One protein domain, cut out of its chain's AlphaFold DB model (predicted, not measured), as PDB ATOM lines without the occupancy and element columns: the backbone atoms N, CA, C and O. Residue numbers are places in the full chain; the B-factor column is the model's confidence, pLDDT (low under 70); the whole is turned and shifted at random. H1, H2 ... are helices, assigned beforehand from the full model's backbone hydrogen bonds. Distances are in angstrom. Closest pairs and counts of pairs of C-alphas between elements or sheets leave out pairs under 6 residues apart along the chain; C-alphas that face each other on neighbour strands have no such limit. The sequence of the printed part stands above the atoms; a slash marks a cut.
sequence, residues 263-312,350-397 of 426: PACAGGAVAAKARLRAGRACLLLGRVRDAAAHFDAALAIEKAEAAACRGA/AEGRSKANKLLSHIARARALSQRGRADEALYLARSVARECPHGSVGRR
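What this domain is: This is residues 263 to 312 and 350 to 397 of the 426 residues of the protein "Hypothetical protein" of Emiliania huxleyi (UniProt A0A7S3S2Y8). Two helical hairpins, H2 with H3 and H4 with H5, are set one beyond the other along a rod and overlap where the first part of H4 packs on the first half of H3. H3 sticks out at one end with its residues 306 to 312, the turn between H4 and H5 makes the other end, and two very short helices, H1 before H2 and H6 after H5, sit at the outset and the close of the printed part. The printed part has 98 residues with six named helices, H1 to H6 in that order, and no named strand; the class is all helix. The whole is loose, with a radius of gyration of the C-alphas of 16.6 A, and the C-alphas span 57 by 24 by 15 A along their three main axes.

How they stand to each other: H1, residues 263 to 266, and H2, residues 268 to 284, only just touch, with 3 pairs of C-alphas within 8 A, and touch only at the corner by their link; the closest C-alphas are those of Pro 263 and Ala 271, 5.2 A apart. H1 is close to but not clearly touching H3, residues 288 to 312, with the C-alphas of Pro 263 and Ile 301 closest at 7.3 A. H2 and H3 form a helical hairpin: they touch at a shallow tilt of 17 degrees, opposite ways, and their closest C-alphas are those of Gly 279 and Ala 291, 4.0 A apart. H4, residues 350 to 371, touches H3 at a shallow tilt of 29 degrees, opposite ways, with residues 350 to 360 of H4 alone and residues 288 to 299 of H3 alone; the closest C-alphas, those of Phe 295 and Arg 353, are 5.3 A apart. H4 also touches H2, the same way at a shallow tilt of 30 degrees, with residues 352 to 356 of H4 alone and residues 276 to 283 of H2 alone; the C-alphas of Leu 283 and Ala 356 are closest at 7.3 A. H2, H3 and H4 are a bundle of three helices, up and down, each running against the one before it in the chain. H4 and H5, residues 375 to 388, form the second helical hairpin and touch at a shallow tilt of 24 degrees, opposite ways, with the C-alphas of Ala 366 and Ala 378 closest at 4.1 A. H5 is close to but not clearly touching H2, at 7.5 A between the closest C-alphas, those of Leu 284 and Glu 388, and is apart from H3. H6, residues 393 to 397, touches residues 382 to 387 of H5 alone, with the C-alphas of Ala 386 and Gly 395 closest at 4.7 A, and is apart from H4. In H2, H3, H4, H5 and H6 every O i to N i+4 pair is within hydrogen-bond range; H1, with 4 residues, is too short for such a pair.

Where its parts are: H1 begins at C-alpha 263, at (12.281, 38.925, 21.759), and has 4 residues. H2 is 24.4 A from first to last C-alpha. H3, the longest helix by residues, measures 36.5 A and ends at C-alpha 312, at (1.104, 42.512, 6.755). H4 measures 31.7 A and H5 20.2 A. H6 has 5 residues and ends at C-alpha 397, at (17.980, 10.368, 44.901).

The domain as a whole: The two C-alphas farthest apart are those of Ala 312 and Gly 373, at 57.8 A. Residues 313 to 349 are not printed, and C-alphas 312 and 350 are 24.7 A apart across this cut, which lies between H3 and H4. The links that are printed whole are tight. The mean pLDDT of the printed part is 88.0, and residues 394 to 397 are under 70.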
ATOM      1  N   PRO A 263      12.527  39.284  23.159       90.50
ATOM      2  CA  PRO A 263      12.281  38.925  21.759       90.50
ATOM      3  C   PRO A 263      12.614  40.032  20.749       90.50
ATOM      4  O   PRO A 263      12.815  39.723  19.576       90.50
ATOM      5  N   ALA A 264      12.683  41.294  21.181       89.12
ATOM      6  CA  ALA A 264      12.934  42.432  20.296       89.12
ATOM      7  C   ALA A 264      14.369  42.448  19.740       89.12
ATOM      8  O   ALA A 264      14.563  42.763  18.572       89.12
ATOM      9  N   CYS A 265      15.364  42.064  20.545       83.12
ATOM     10  CA  CYS A 265      16.778  42.145  20.163       83.12
ATOM     11  C   CYS A 265      17.238  40.973  19.280       83.12
ATOM     12  O   CYS A 265      18.087  41.144  18.412       83.12
ATOM     13  N   ALA A 266      16.675  39.779  19.475       81.69
ATOM     14  CA  ALA A 266      17.152  38.554  18.831       81.69
ATOM     15  C   ALA A 266      16.408  38.163  17.542       81.69
ATOM     16  O   ALA A 266      16.802  37.211  16.865       81.69
ATOM     17  N   GLY A 267      15.296  38.839  17.245       91.62
ATOM     18  CA  GLY A 267      14.273  38.345  16.328       91.62
ATOM     19  C   GLY A 267      13.395  37.275  16.990       91.62
ATOM     20  O   GLY A 267      13.878  36.401  17.723       91.62
ATOM     21  N   GLY A 268      12.086  37.328  16.734       92.12
ATOM     22  CA  GLY A 268      11.115  36.485  17.435       92.12
ATOM     23  C   GLY A 268      11.372  34.986  17.235       92.12
ATOM     24  O   GLY A 268      11.424  34.246  18.216       92.12
ATOM     25  N   ALA A 269      11.692  34.539  16.020       91.38
ATOM     26  CA  ALA A 269      11.964  33.130  15.739       91.38
ATOM     27  C   ALA A 269      13.169  32.573  16.526       91.38
ATOM     28  O   ALA A 269      13.159  31.418  16.970       91.38
ATOM     29  N   VAL A 270      14.225  33.373  16.718       94.44
ATOM     30  CA  VAL A 270      15.404  32.958  17.499       94.44
ATOM     31  C   VAL A 270      15.078  32.965  18.990       94.44
ATOM     32  O   VAL A 270      15.407  32.003  19.690       94.44
ATOM     33  N   ALA A 271      14.362  33.987  19.465       95.06
ATOM     34  CA  ALA A 271      13.896  34.070  20.845       95.06
ATOM     35  C   ALA A 271      12.951  32.908  21.214       95.06
ATOM     36  O   ALA A 271      13.107  32.300  22.277       95.06
ATOM     37  N   ALA A 272      12.031  32.524  20.324       93.38
ATOM     38  CA  ALA A 272      11.156  31.366  20.495       93.38
ATOM     39  C   ALA A 272      11.969  30.066  20.605       93.38
ATOM     40  O   ALA A 272      11.815  29.311  21.570       93.38
ATOM     41  N   LYS A 273      12.933  29.837  19.698       94.12
ATOM     42  CA  LYS A 273      13.852  28.681  19.764       94.12
ATOM     43  C   LYS A 273      14.674  28.658  21.057       94.12
ATOM     44  O   LYS A 273      14.886  27.587  21.629       94.12
ATOM     45  N   ALA A 274      15.143  29.810  21.527       96.12
ATOM     46  CA  ALA A 274      15.865  29.932  22.789       96.12
ATOM     47  C   ALA A 274      14.987  29.532  23.982       96.12
ATOM     48  O   ALA A 274      15.401  28.720  24.810       96.12
ATOM     49  N   ARG A 275      13.744  30.024  24.027       96.88
ATOM     50  CA  ARG A 275      12.752  29.677  25.055       96.88
ATOM     51  C   ARG A 275      12.394  28.189  25.028       96.88
ATOM     52  O   ARG A 275      12.408  27.556  26.079       96.88
ATOM     53  N   LEU A 276      12.193  27.594  23.853       95.44
ATOM     54  CA  LEU A 276      11.985  26.147  23.698       95.44
ATOM     55  C   LEU A 276      13.128  25.323  24.303       95.44
ATOM     56  O   LEU A 276      12.907  24.370  25.057       95.44
ATOM     57  N   ARG A 277      14.371  25.700  23.989       96.94
ATOM     58  CA  ARG A 277      15.574  25.029  24.499       96.94
ATOM     59  C   ARG A 277      15.714  25.213  26.012       96.94
ATOM     60  O   ARG A 277      16.012  24.240  26.703       96.94
ATOM     61  N   ALA A 278      15.421  26.402  26.536       97.19
ATOM     62  CA  ALA A 278      15.393  26.662  27.975       97.19
ATOM     63  C   ALA A 278      14.327  25.818  28.692       97.19
ATOM     64  O   ALA A 278      14.624  25.185  29.702       97.19
ATOM     65  N   GLY A 279      13.120  25.710  28.123       94.56
ATOM     66  CA  GLY A 279      12.055  24.852  28.643       94.56
ATOM     67  C   GLY A 279      12.485  23.387  28.738       94.56
ATOM     68  O   GLY A 279      12.357  22.759  29.791       94.56
ATOM     69  N   ARG A 280      13.108  22.858  27.677       94.62
ATOM     70  CA  ARG A 280      13.681  21.501  27.675       94.62
ATOM     71  C   ARG A 280      14.790  21.332  28.720       94.62
ATOM     72  O   ARG A 280      14.827  20.306  29.397       94.62
ATOM     73  N   ALA A 281      15.676  22.314  28.872       95.81
ATOM     74  CA  ALA A 281      16.731  22.285  29.884       95.81
ATOM     75  C   ALA A 281      16.153  22.247  31.310       95.81
ATOM     76  O   ALA A 281      16.579  21.433  32.131       95.81
ATOM     77  N   CYS A 282      15.135  23.067  31.586       95.06
ATOM     78  CA  CYS A 282      14.421  23.085  32.861       95.06
ATOM     79  C   CYS A 282      13.720  21.749  33.149       95.06
ATOM     80  O   CYS A 282      13.811  21.262  34.276       95.06
ATOM     81  N   LEU A 283      13.103  21.105  32.146       89.56
ATOM     82  CA  LEU A 283      12.539  19.757  32.306       89.56
ATOM     83  C   LEU A 283      13.603  18.740  32.724       89.56
ATOM     84  O   LEU A 283      13.393  18.004  33.685       89.56
ATOM     85  N   LEU A 284      14.756  18.719  32.051       90.12
ATOM     86  CA  LEU A 284      15.840  17.789  32.389       90.12
ATOM     87  C   LEU A 284      16.349  17.993  33.822       90.12
ATOM     88  O   LEU A 284      16.666  17.018  34.498       90.12
ATOM     89  N   LEU A 285      16.369  19.238  34.303       91.81
ATOM     90  CA  LEU A 285      16.734  19.606  35.676       91.81
ATOM     91  C   LEU A 285      15.610  19.381  36.706       91.81
ATOM     92  O   LEU A 285      15.799  19.689  37.880       91.81
ATOM     93  N   GLY A 286      14.434  18.890  36.300       87.31
ATOM     94  CA  GLY A 286      13.270  18.737  37.183       87.31
ATOM     95  C   GLY A 286      12.615  20.059  37.608       87.31
ATOM     96  O   GLY A 286      11.759  20.072  38.491       87.31
ATOM     97  N   ARG A 287      12.976  21.183  36.976       93.00
ATOM     98  CA  ARG A 287      12.396  22.519  37.196       93.00
ATOM     99  C   ARG A 287      11.123  22.686  36.359       93.00
ATOM    100  O   ARG A 287      11.068  23.484  35.427       93.00
ATOM    101  N   VAL A 288      10.097  21.886  36.654       88.31
ATOM    102  CA  VAL A 288       8.916  21.740  35.774       88.31
ATOM    103  C   VAL A 288       8.104  23.036  35.630       88.31
ATOM    104  O   VAL A 288       7.617  23.331  34.542       88.31
ATOM    105  N   ARG A 289       7.987  23.844  36.694       86.75
ATOM    106  CA  ARG A 289       7.290  25.145  36.636       86.75
ATOM    107  C   ARG A 289       7.990  26.118  35.687       86.75
ATOM    108  O   ARG A 289       7.348  26.682  34.808       86.75
ATOM    109  N   ASP A 290       9.308  26.232  35.816       92.38
ATOM    110  CA  ASP A 290      10.121  27.092  34.954       92.38
ATOM    111  C   ASP A 290      10.065  26.621  33.497       92.38
ATOM    112  O   ASP A 290      10.009  27.430  32.574       92.38
ATOM    113  N   ALA A 291      10.023  25.302  33.278       90.31
ATOM    114  CA  ALA A 291       9.846  24.746  31.945       90.31
ATOM    115  C   ALA A 291       8.524  25.179  31.298       90.31
ATOM    116  O   ALA A 291       8.535  25.627  30.153       90.31
ATOM    117  N   ALA A 292       7.406  25.079  32.027       87.25
ATOM    118  CA  ALA A 292       6.098  25.520  31.542       87.25
ATOM    119  C   ALA A 292       6.108  27.013  31.175       87.25
ATOM    120  O   ALA A 292       5.711  27.364  30.065       87.25
ATOM    121  N   ALA A 293       6.675  27.865  32.038       93.06
ATOM    122  CA  ALA A 293       6.804  29.300  31.777       93.06
ATOM    123  C   ALA A 293       7.616  29.602  30.503       93.06
ATOM    124  O   ALA A 293       7.263  30.489  29.724       93.06
ATOM    125  N   HIS A 294       8.691  28.850  30.243       96.06
ATOM    126  CA  HIS A 294       9.457  28.995  29.005       96.06
ATOM    127  C   HIS A 294       8.677  28.547  27.760       96.06
ATOM    128  O   HIS A 294       8.756  29.231  26.739       96.06
ATOM    129  N   PHE A 295       7.917  27.448  27.819       93.62
ATOM    130  CA  PHE A 295       7.086  27.011  26.689       93.62
ATOM    131  C   PHE A 295       5.926  27.973  26.408       93.62
ATOM    132  O   PHE A 295       5.650  28.265  25.246       93.62
ATOM    133  N   ASP A 296       5.294  28.519  27.450       92.19
ATOM    134  CA  ASP A 296       4.258  29.547  27.315       92.19
ATOM    135  C   ASP A 296       4.814  30.814  26.652       92.19
ATOM    136  O   ASP A 296       4.207  31.348  25.723       92.19
ATOM    137  N   ALA A 297       6.006  31.254  27.066       93.88
ATOM    138  CA  ALA A 297       6.690  32.387  26.449       93.88
ATOM    139  C   ALA A 297       7.063  32.122  24.978       93.88
ATOM    140  O   ALA A 297       6.918  33.019  24.151       93.88
ATOM    141  N   ALA A 298       7.510  30.908  24.629       93.25
ATOM    142  CA  ALA A 298       7.785  30.541  23.237       93.25
ATOM    143  C   ALA A 298       6.517  30.621  22.366       93.25
ATOM    144  O   ALA A 298       6.530  31.274  21.326       93.25
ATOM    145  N   LEU A 299       5.403  30.050  22.843       90.31
ATOM    146  CA  LEU A 299       4.107  30.107  22.156       90.31
ATOM    147  C   LEU A 299       3.586  31.536  21.989       90.31
ATOM    148  O   LEU A 299       2.952  31.845  20.983       90.31
ATOM    149  N   ALA A 300       3.800  32.402  22.983       93.31
ATOM    150  CA  ALA A 300       3.394  33.800  22.900       93.31
ATOM    151  C   ALA A 300       4.140  34.533  21.773       93.31
ATOM    152  O   ALA A 300       3.507  35.251  21.001       93.31
ATOM    153  N   ILE A 301       5.451  34.299  21.641       92.69
ATOM    154  CA  ILE A 301       6.274  34.879  20.570       92.69
ATOM    155  C   ILE A 301       5.802  34.376  19.199       92.69
ATOM    156  O   ILE A 301       5.515  35.183  18.322       92.69
ATOM    157  N   GLU A 302       5.631  33.063  19.033       90.69
ATOM    158  CA  GLU A 302       5.183  32.467  17.763       90.69
ATOM    159  C   GLU A 302       3.790  32.962  17.345       90.69
ATOM    160  O   GLU A 302       3.538  33.243  16.173       90.69
ATOM    161  N   LYS A 303       2.868  33.123  18.305       89.75
ATOM    162  CA  LYS A 303       1.540  33.698  18.045       89.75
ATOM    163  C   LYS A 303       1.615  35.158  17.617       89.75
ATOM    164  O   LYS A 303       0.861  35.548  16.726       89.75
ATOM    165  N   ALA A 304       2.482  35.947  18.252       91.62
ATOM    166  CA  ALA A 304       2.690  37.345  17.897       91.62
ATOM    167  C   ALA A 304       3.265  37.471  16.477       91.62
ATOM    168  O   ALA A 304       2.735  38.242  15.681       91.62
ATOM    169  N   GLU A 305       4.258  36.651  16.118       88.81
ATOM    170  CA  GLU A 305       4.805  36.601  14.753       88.81
ATOM    171  C   GLU A 305       3.744  36.180  13.729       88.81
ATOM    172  O   GLU A 305       3.558  36.845  12.712       88.81
ATOM    173  N   ALA A 306       2.970  35.130  14.019       86.31
ATOM    174  CA  ALA A 306       1.894  34.685  13.137       86.31
ATOM    175  C   ALA A 306       0.793  35.749  12.960       86.31
ATOM    176  O   ALA A 306       0.189  35.843  11.890       86.31
ATOM    177  N   ALA A 307       0.506  36.542  13.997       89.56
ATOM    178  CA  ALA A 307      -0.426  37.664  13.913       89.56
ATOM    179  C   ALA A 307       0.145  38.816  13.070       89.56
ATOM    180  O   ALA A 307      -0.573  39.344  12.223       89.56
ATOM    181  N   ALA A 308       1.430  39.143  13.237       88.94
ATOM    182  CA  ALA A 308       2.115  40.158  12.438       88.94
ATOM    183  C   ALA A 308       2.128  39.794  10.943       88.94
ATOM    184  O   ALA A 308       1.802  40.633  10.105       88.94
ATOM    185  N   CYS A 309       2.394  38.527  10.601       83.94
ATOM    186  CA  CYS A 309       2.324  38.060   9.215       83.94
ATOM    187  C   CYS A 309       0.913  38.188   8.620       83.94
ATOM    188  O   CYS A 309       0.783  38.555   7.457       83.94
ATOM    189  N   ARG A 310      -0.150  37.926   9.397       84.69
ATOM    190  CA  ARG A 310      -1.536  38.107   8.921       84.69
ATOM    191  C   ARG A 310      -1.898  39.575   8.699       84.69
ATOM    192  O   ARG A 310      -2.622  39.860   7.757       84.69
ATOM    193  N   GLY A 311      -1.399  40.482   9.538       82.31
ATOM    194  CA  GLY A 311      -1.638  41.922   9.391       82.31
ATOM    195  C   GLY A 311      -0.881  42.551   8.218       82.31
ATOM    196  O   GLY A 311      -1.404  43.455   7.579       82.31
ATOM    197  N   ALA A 312       0.318  42.049   7.902       76.88
ATOM    198  CA  ALA A 312       1.104  42.512   6.755       76.88
ATOM    199  C   ALA A 312       0.501  42.091   5.407       76.88
ATOM    200  O   ALA A 312       0.675  42.777   4.404       76.88
ATOM    201  N   ALA A 350       3.845  23.845  21.722       80.06
ATOM    202  CA  ALA A 350       2.604  23.267  22.225       80.06
ATOM    203  C   ALA A 350       2.817  21.868  22.832       80.06
ATOM    204  O   ALA A 350       2.300  21.580  23.915       80.06
ATOM    205  N   GLU A 351       3.609  21.013  22.180       84.38
ATOM    206  CA  GLU A 351       3.956  19.685  22.691       84.38
ATOM    207  C   GLU A 351       4.769  19.778  23.991       84.38
ATOM    208  O   GLU A 351       4.426  19.134  24.987       84.38
ATOM    209  N   GLY A 352       5.795  20.635  24.018       75.69
ATOM    210  CA  GLY A 352       6.604  20.897  25.209       75.69
ATOM    211  C   GLY A 352       5.762  21.382  26.390       75.69
ATOM    212  O   GLY A 352       5.883  20.850  27.499       75.69
ATOM    213  N   ARG A 353       4.836  22.318  26.142       82.75
ATOM    214  CA  ARG A 353       3.863  22.801  27.132       82.75
ATOM    215  C   ARG A 353       2.974  21.674  27.656       82.75
ATOM    216  O   ARG A 353       2.831  21.518  28.867       82.75
ATOM    217  N   SER A 354       2.391  20.876  26.762       83.19
ATOM    218  CA  SER A 354       1.535  19.740  27.128       83.19
ATOM    219  C   SER A 354       2.284  18.744  28.019       83.19
ATOM    220  O   SER A 354       1.788  18.344  29.077       83.19
ATOM    221  N   LYS A 355       3.534  18.424  27.660       84.12
ATOM    222  CA  LYS A 355       4.409  17.559  28.456       84.12
ATOM    223  C   LYS A 355       4.706  18.151  29.839       84.12
ATOM    224  O   LYS A 355       4.587  17.436  30.835       84.12
ATOM    225  N   ALA A 356       5.042  19.439  29.927       76.25
ATOM    226  CA  ALA A 356       5.286  20.113  31.204       76.25
ATOM    227  C   ALA A 356       4.037  20.109  32.107       76.25
ATOM    228  O   ALA A 356       4.124  19.755  33.283       76.25
ATOM    229  N   ASN A 357       2.861  20.403  31.549       82.56
ATOM    230  CA  ASN A 357       1.594  20.392  32.285       82.56
ATOM    231  C   ASN A 357       1.224  18.995  32.794       82.56
ATOM    232  O   ASN A 357       0.786  18.852  33.938       82.56
ATOM    233  N   LYS A 358       1.458  17.948  31.991       89.56
ATOM    234  CA  LYS A 358       1.278  16.556  32.425       89.56
ATOM    235  C   LYS A 358       2.140  16.236  33.650       89.56
ATOM    236  O   LYS A 358       1.644  15.658  34.615       89.56
ATOM    237  N   LEU A 359       3.406  16.655  33.645       84.44
ATOM    238  CA  LEU A 359       4.317  16.451  34.775       84.44
ATOM    239  C   LEU A 359       3.891  17.243  36.018       84.44
ATOM    240  O   LEU A 359       3.912  16.695  37.117       84.44
ATOM    241  N   LEU A 360       3.447  18.496  35.865       83.31
ATOM    242  CA  LEU A 360       2.898  19.279  36.980       83.31
ATOM    243  C   LEU A 360       1.663  18.610  37.594       83.31
ATOM    244  O   LEU A 360       1.556  18.541  38.818       83.31
ATOM    245  N   SER A 361       0.776  18.066  36.758       89.75
ATOM    246  CA  SER A 361      -0.396  17.306  37.207       89.75
ATOM    247  C   SER A 361       0.007  16.050  37.987       89.75
ATOM    248  O   SER A 361      -0.508  15.811  39.080       89.75
ATOM    249  N   HIS A 362       1.001  15.293  37.503       91.56
ATOM    250  CA  HIS A 362       1.546  14.145  38.237       91.56
ATOM    251  C   HIS A 362       2.122  14.554  39.600       91.56
ATOM    252  O   HIS A 362       1.841  13.890  40.594       91.56
ATOM    253  N   ILE A 363       2.875  15.659  39.674       86.06
ATOM    254  CA  ILE A 363       3.433  16.177  40.935       86.06
ATOM    255  C   ILE A 363       2.316  16.573  41.909       86.06
ATOM    256  O   ILE A 363       2.370  16.217  43.086       86.06
ATOM    257  N   ALA A 364       1.299  17.301  41.438       89.31
ATOM    258  CA  ALA A 364       0.172  17.721  42.269       89.31
ATOM    259  C   ALA A 364      -0.614  16.513  42.802       89.31
ATOM    260  O   ALA A 364      -0.900  16.435  43.997       89.31
ATOM    261  N   ARG A 365      -0.892  15.528  41.938       93.44
ATOM    262  CA  ARG A 365      -1.592  14.298  42.317       93.44
ATOM    263  C   ARG A 365      -0.770  13.440  43.279       93.44
ATOM    264  O   ARG A 365      -1.333  12.943  44.248       93.44
ATOM    265  N   ALA A 366       0.541  13.314  43.071       89.19
ATOM    266  CA  ALA A 366       1.426  12.606  43.994       89.19
ATOM    267  C   ALA A 366       1.396  13.232  45.398       89.19
ATOM    268  O   ALA A 366       1.275  12.516  46.388       89.19
ATOM    269  N   ARG A 367       1.419  14.570  45.491       90.25
ATOM    270  CA  ARG A 367       1.291  15.288  46.772       90.25
ATOM    271  C   ARG A 367      -0.057  15.036  47.444       90.25
ATOM    272  O   ARG A 367      -0.084  14.717  48.626       90.25
ATOM    273  N   ALA A 368      -1.155  15.125  46.695       91.62
ATOM    274  CA  ALA A 368      -2.493  14.870  47.229       91.62
ATOM    275  C   ALA A 368      -2.669  13.418  47.712       91.62
ATOM    276  O   ALA A 368      -3.293  13.180  48.740       91.62
ATOM    277  N   LEU A 369      -2.104  12.438  46.996       93.50
ATOM    278  CA  LEU A 369      -2.122  11.029  47.405       93.50
ATOM    279  C   LEU A 369      -1.274  10.786  48.655       93.50
ATOM    280  O   LEU A 369      -1.724  10.097  49.566       93.50
ATOM    281  N   SER A 370      -0.101  11.417  48.735       92.25
ATOM    282  CA  SER A 370       0.752  11.370  49.924       92.25
ATOM    283  C   SER A 370       0.038  11.931  51.156       92.25
ATOM    284  O   SER A 370       0.115  11.327  52.220       92.25
ATOM    285  N   GLN A 371      -0.701  13.038  51.018       93.69
ATOM    286  CA  GLN A 371      -1.501  13.621  52.106       93.69
ATOM    287  C   GLN A 371      -2.654  12.715  52.563       93.69
ATOM    288  O   GLN A 371      -3.122  12.841  53.687       93.69
ATOM    289  N   ARG A 372      -3.108  11.795  51.705       97.50
ATOM    290  CA  ARG A 372      -4.175  10.824  51.995       97.50
ATOM    291  C   ARG A 372      -3.644   9.461  52.459       97.50
ATOM    292  O   ARG A 372      -4.416   8.512  52.508       97.50
ATOM    293  N   GLY A 373      -2.340   9.328  52.714       94.50
ATOM    294  CA  GLY A 373      -1.720   8.059  53.114       94.50
ATOM    295  C   GLY A 373      -1.585   7.018  51.992       94.50
ATOM    296  O   GLY A 373      -1.185   5.890  52.253       94.50
ATOM    297  N   ARG A 374      -1.867   7.371  50.729       96.44
ATOM    298  CA  ARG A 374      -1.727   6.468  49.567       96.44
ATOM    299  C   ARG A 374      -0.300   6.516  49.017       96.44
ATOM    300  O   ARG A 374      -0.053   7.075  47.944       96.44
ATOM    301  N   ALA A 375       0.645   5.977  49.787       91.06
ATOM    302  CA  ALA A 375       2.080   6.091  49.518       91.06
ATOM    303  C   ALA A 375       2.513   5.436  48.191       91.06
ATOM    304  O   ALA A 375       3.250   6.058  47.426       91.06
ATOM    305  N   ASP A 376       2.010   4.243  47.864       91.12
ATOM    306  CA  ASP A 376       2.443   3.495  46.670       91.12
ATOM    307  C   ASP A 376       2.098   4.208  45.359       91.12
ATOM    308  O   ASP A 376       2.922   4.322  44.448       91.12
ATOM    309  N   GLU A 377       0.896   4.774  45.267       93.50
ATOM    310  CA  GLU A 377       0.479   5.539  44.090       93.50
ATOM    311  C   GLU A 377       1.215   6.875  43.979       93.50
ATOM    312  O   GLU A 377       1.565   7.309  42.876       93.50
ATOM    313  N   ALA A 378       1.476   7.527  45.117       88.50
ATOM    314  CA  ALA A 378       2.298   8.729  45.149       88.50
ATOM    315  C   ALA A 378       3.720   8.431  44.640       88.50
ATOM    316  O   ALA A 378       4.240   9.176  43.803       88.50
ATOM    317  N   LEU A 379       4.313   7.310  45.068       88.94
ATOM    318  CA  LEU A 379       5.617   6.833  44.606       88.94
ATOM    319  C   LEU A 379       5.611   6.476  43.116       88.94
ATOM    320  O   LEU A 379       6.545   6.838  42.400       88.94
ATOM    321  N   TYR A 380       4.559   5.828  42.613       93.88
ATOM    322  CA  TYR A 380       4.421   5.527  41.187       93.88
ATOM    323  C   TYR A 380       4.450   6.800  40.324       93.88
ATOM    324  O   TYR A 380       5.206   6.886  39.346       93.88
ATOM    325  N   LEU A 381       3.676   7.822  40.706       90.81
ATOM    326  CA  LEU A 381       3.661   9.107  40.005       90.81
ATOM    327  C   LEU A 381       5.003   9.838  40.123       90.81
ATOM    328  O   LEU A 381       5.487  10.378  39.127       90.81
ATOM    329  N   ALA A 382       5.640   9.803  41.296       85.50
ATOM    330  CA  ALA A 382       6.968  10.375  41.497       85.50
ATOM    331  C   ALA A 382       8.021   9.709  40.592       85.50
ATOM    332  O   ALA A 382       8.768  10.413  39.913       85.50
ATOM    333  N   ARG A 383       8.016   8.373  40.476       89.56
ATOM    334  CA  ARG A 383       8.891   7.617  39.558       89.56
ATOM    335  C   ARG A 383       8.600   7.924  38.090       89.56
ATOM    336  O   ARG A 383       9.513   7.957  37.266       89.56
ATOM    337  N   SER A 384       7.336   8.148  37.726       90.44
ATOM    338  CA  SER A 384       6.974   8.609  36.379       90.44
ATOM    339  C   SER A 384       7.594   9.974  36.072       90.44
ATOM    340  O   SER A 384       8.173  10.138  35.001       90.44
ATOM    341  N   VAL A 385       7.546  10.919  37.016       88.25
ATOM    342  CA  VAL A 385       8.194  12.232  36.872       88.25
ATOM    343  C   VAL A 385       9.719  12.093  36.827       88.25
ATOM    344  O   VAL A 385      10.358  12.709  35.981       88.25
ATOM    345  N   ALA A 386      10.311  11.250  37.678       84.00
ATOM    346  CA  ALA A 386      11.757  11.029  37.727       84.00
ATOM    347  C   ALA A 386      12.318  10.468  36.408       84.00
ATOM    348  O   ALA A 386      13.360  10.931  35.946       84.00
ATOM    349  N   ARG A 387      11.604   9.534  35.760       87.50
ATOM    350  CA  ARG A 387      11.981   8.985  34.443       87.50
ATOM    351  C   ARG A 387      12.010  10.043  33.340       87.50
ATOM    352  O   ARG A 387      12.863   9.992  32.461       87.50
ATOM    353  N   GLU A 388      11.100  11.008  33.398       85.88
ATOM    354  CA  GLU A 388      11.016  12.108  32.430       85.88
ATOM    355  C   GLU A 388      11.993  13.257  32.749       85.88
ATOM    356  O   GLU A 388      12.330  14.055  31.871       85.88
ATOM    357  N   CYS A 389      12.476  13.326  33.995       84.25
ATOM    358  CA  CYS A 389      13.369  14.360  34.522       84.25
ATOM    359  C   CYS A 389      14.639  13.752  35.161       84.25
ATOM    360  O   CYS A 389      14.881  13.953  36.357       84.25
ATOM    361  N   PRO A 390      15.486  13.034  34.396       76.75
ATOM    362  CA  PRO A 390      16.554  12.199  34.955       76.75
ATOM    363  C   PRO A 390      17.638  12.976  35.718       76.75
ATOM    364  O   PRO A 390      18.295  12.412  36.590       76.75
ATOM    365  N   HIS A 391      17.830  14.271  35.439       76.94
ATOM    366  CA  HIS A 391      18.847  15.093  36.113       76.94
ATOM    367  C   HIS A 391      18.288  15.963  37.245       76.94
ATOM    368  O   HIS A 391      19.056  16.699  37.877       76.94
ATOM    369  N   GLY A 392      16.982  15.870  37.520       74.62
ATOM    370  CA  GLY A 392      16.347  16.544  38.643       74.62
ATOM    371  C   GLY A 392      16.776  15.975  39.994       74.62
ATOM    372  O   GLY A 392      17.265  14.851  40.097       74.62
ATOM    373  N   SER A 393      16.575  16.756  41.057       72.81
ATOM    374  CA  SER A 393      16.898  16.346  42.434       72.81
ATOM    375  C   SER A 393      16.195  15.048  42.849       72.81
ATOM    376  O   SER A 393      16.780  14.251  43.579       72.81
ATOM    377  N   VAL A 394      14.982  14.809  42.337       60.88
ATOM    378  CA  VAL A 394      14.218  13.568  42.543       60.88
ATOM    379  C   VAL A 394      14.910  12.376  41.867       60.88
ATOM    380  O   VAL A 394      15.185  11.383  42.531       60.88
ATOM    381  N   GLY A 395      15.293  12.504  40.589       58.09
ATOM    382  CA  GLY A 395      15.981  11.436  39.849       58.09
ATOM    383  C   GLY A 395      17.353  11.075  40.426       58.09
ATOM    384  O   GLY A 395      17.724   9.904  40.460       58.09
ATOM    385  N   ARG A 396      18.097  12.059  40.961       64.06
ATOM    386  CA  ARG A 396      19.395  11.794  41.610       64.06
ATOM    387  C   ARG A 396      19.267  10.959  42.883       64.06
ATOM    388  O   ARG A 396      20.142  10.133  43.129       64.06
ATOM    389  N   ARG A 397      18.204  11.154  43.675       59.50
ATOM    390  CA  ARG A 397      17.980  10.368  44.901       59.50
ATOM    391  C   ARG A 397      17.665   8.907  44.578       59.50
ATOM    392  O   ARG A 397      18.251   8.025  45.202       59.50
TER     393      ARG A 397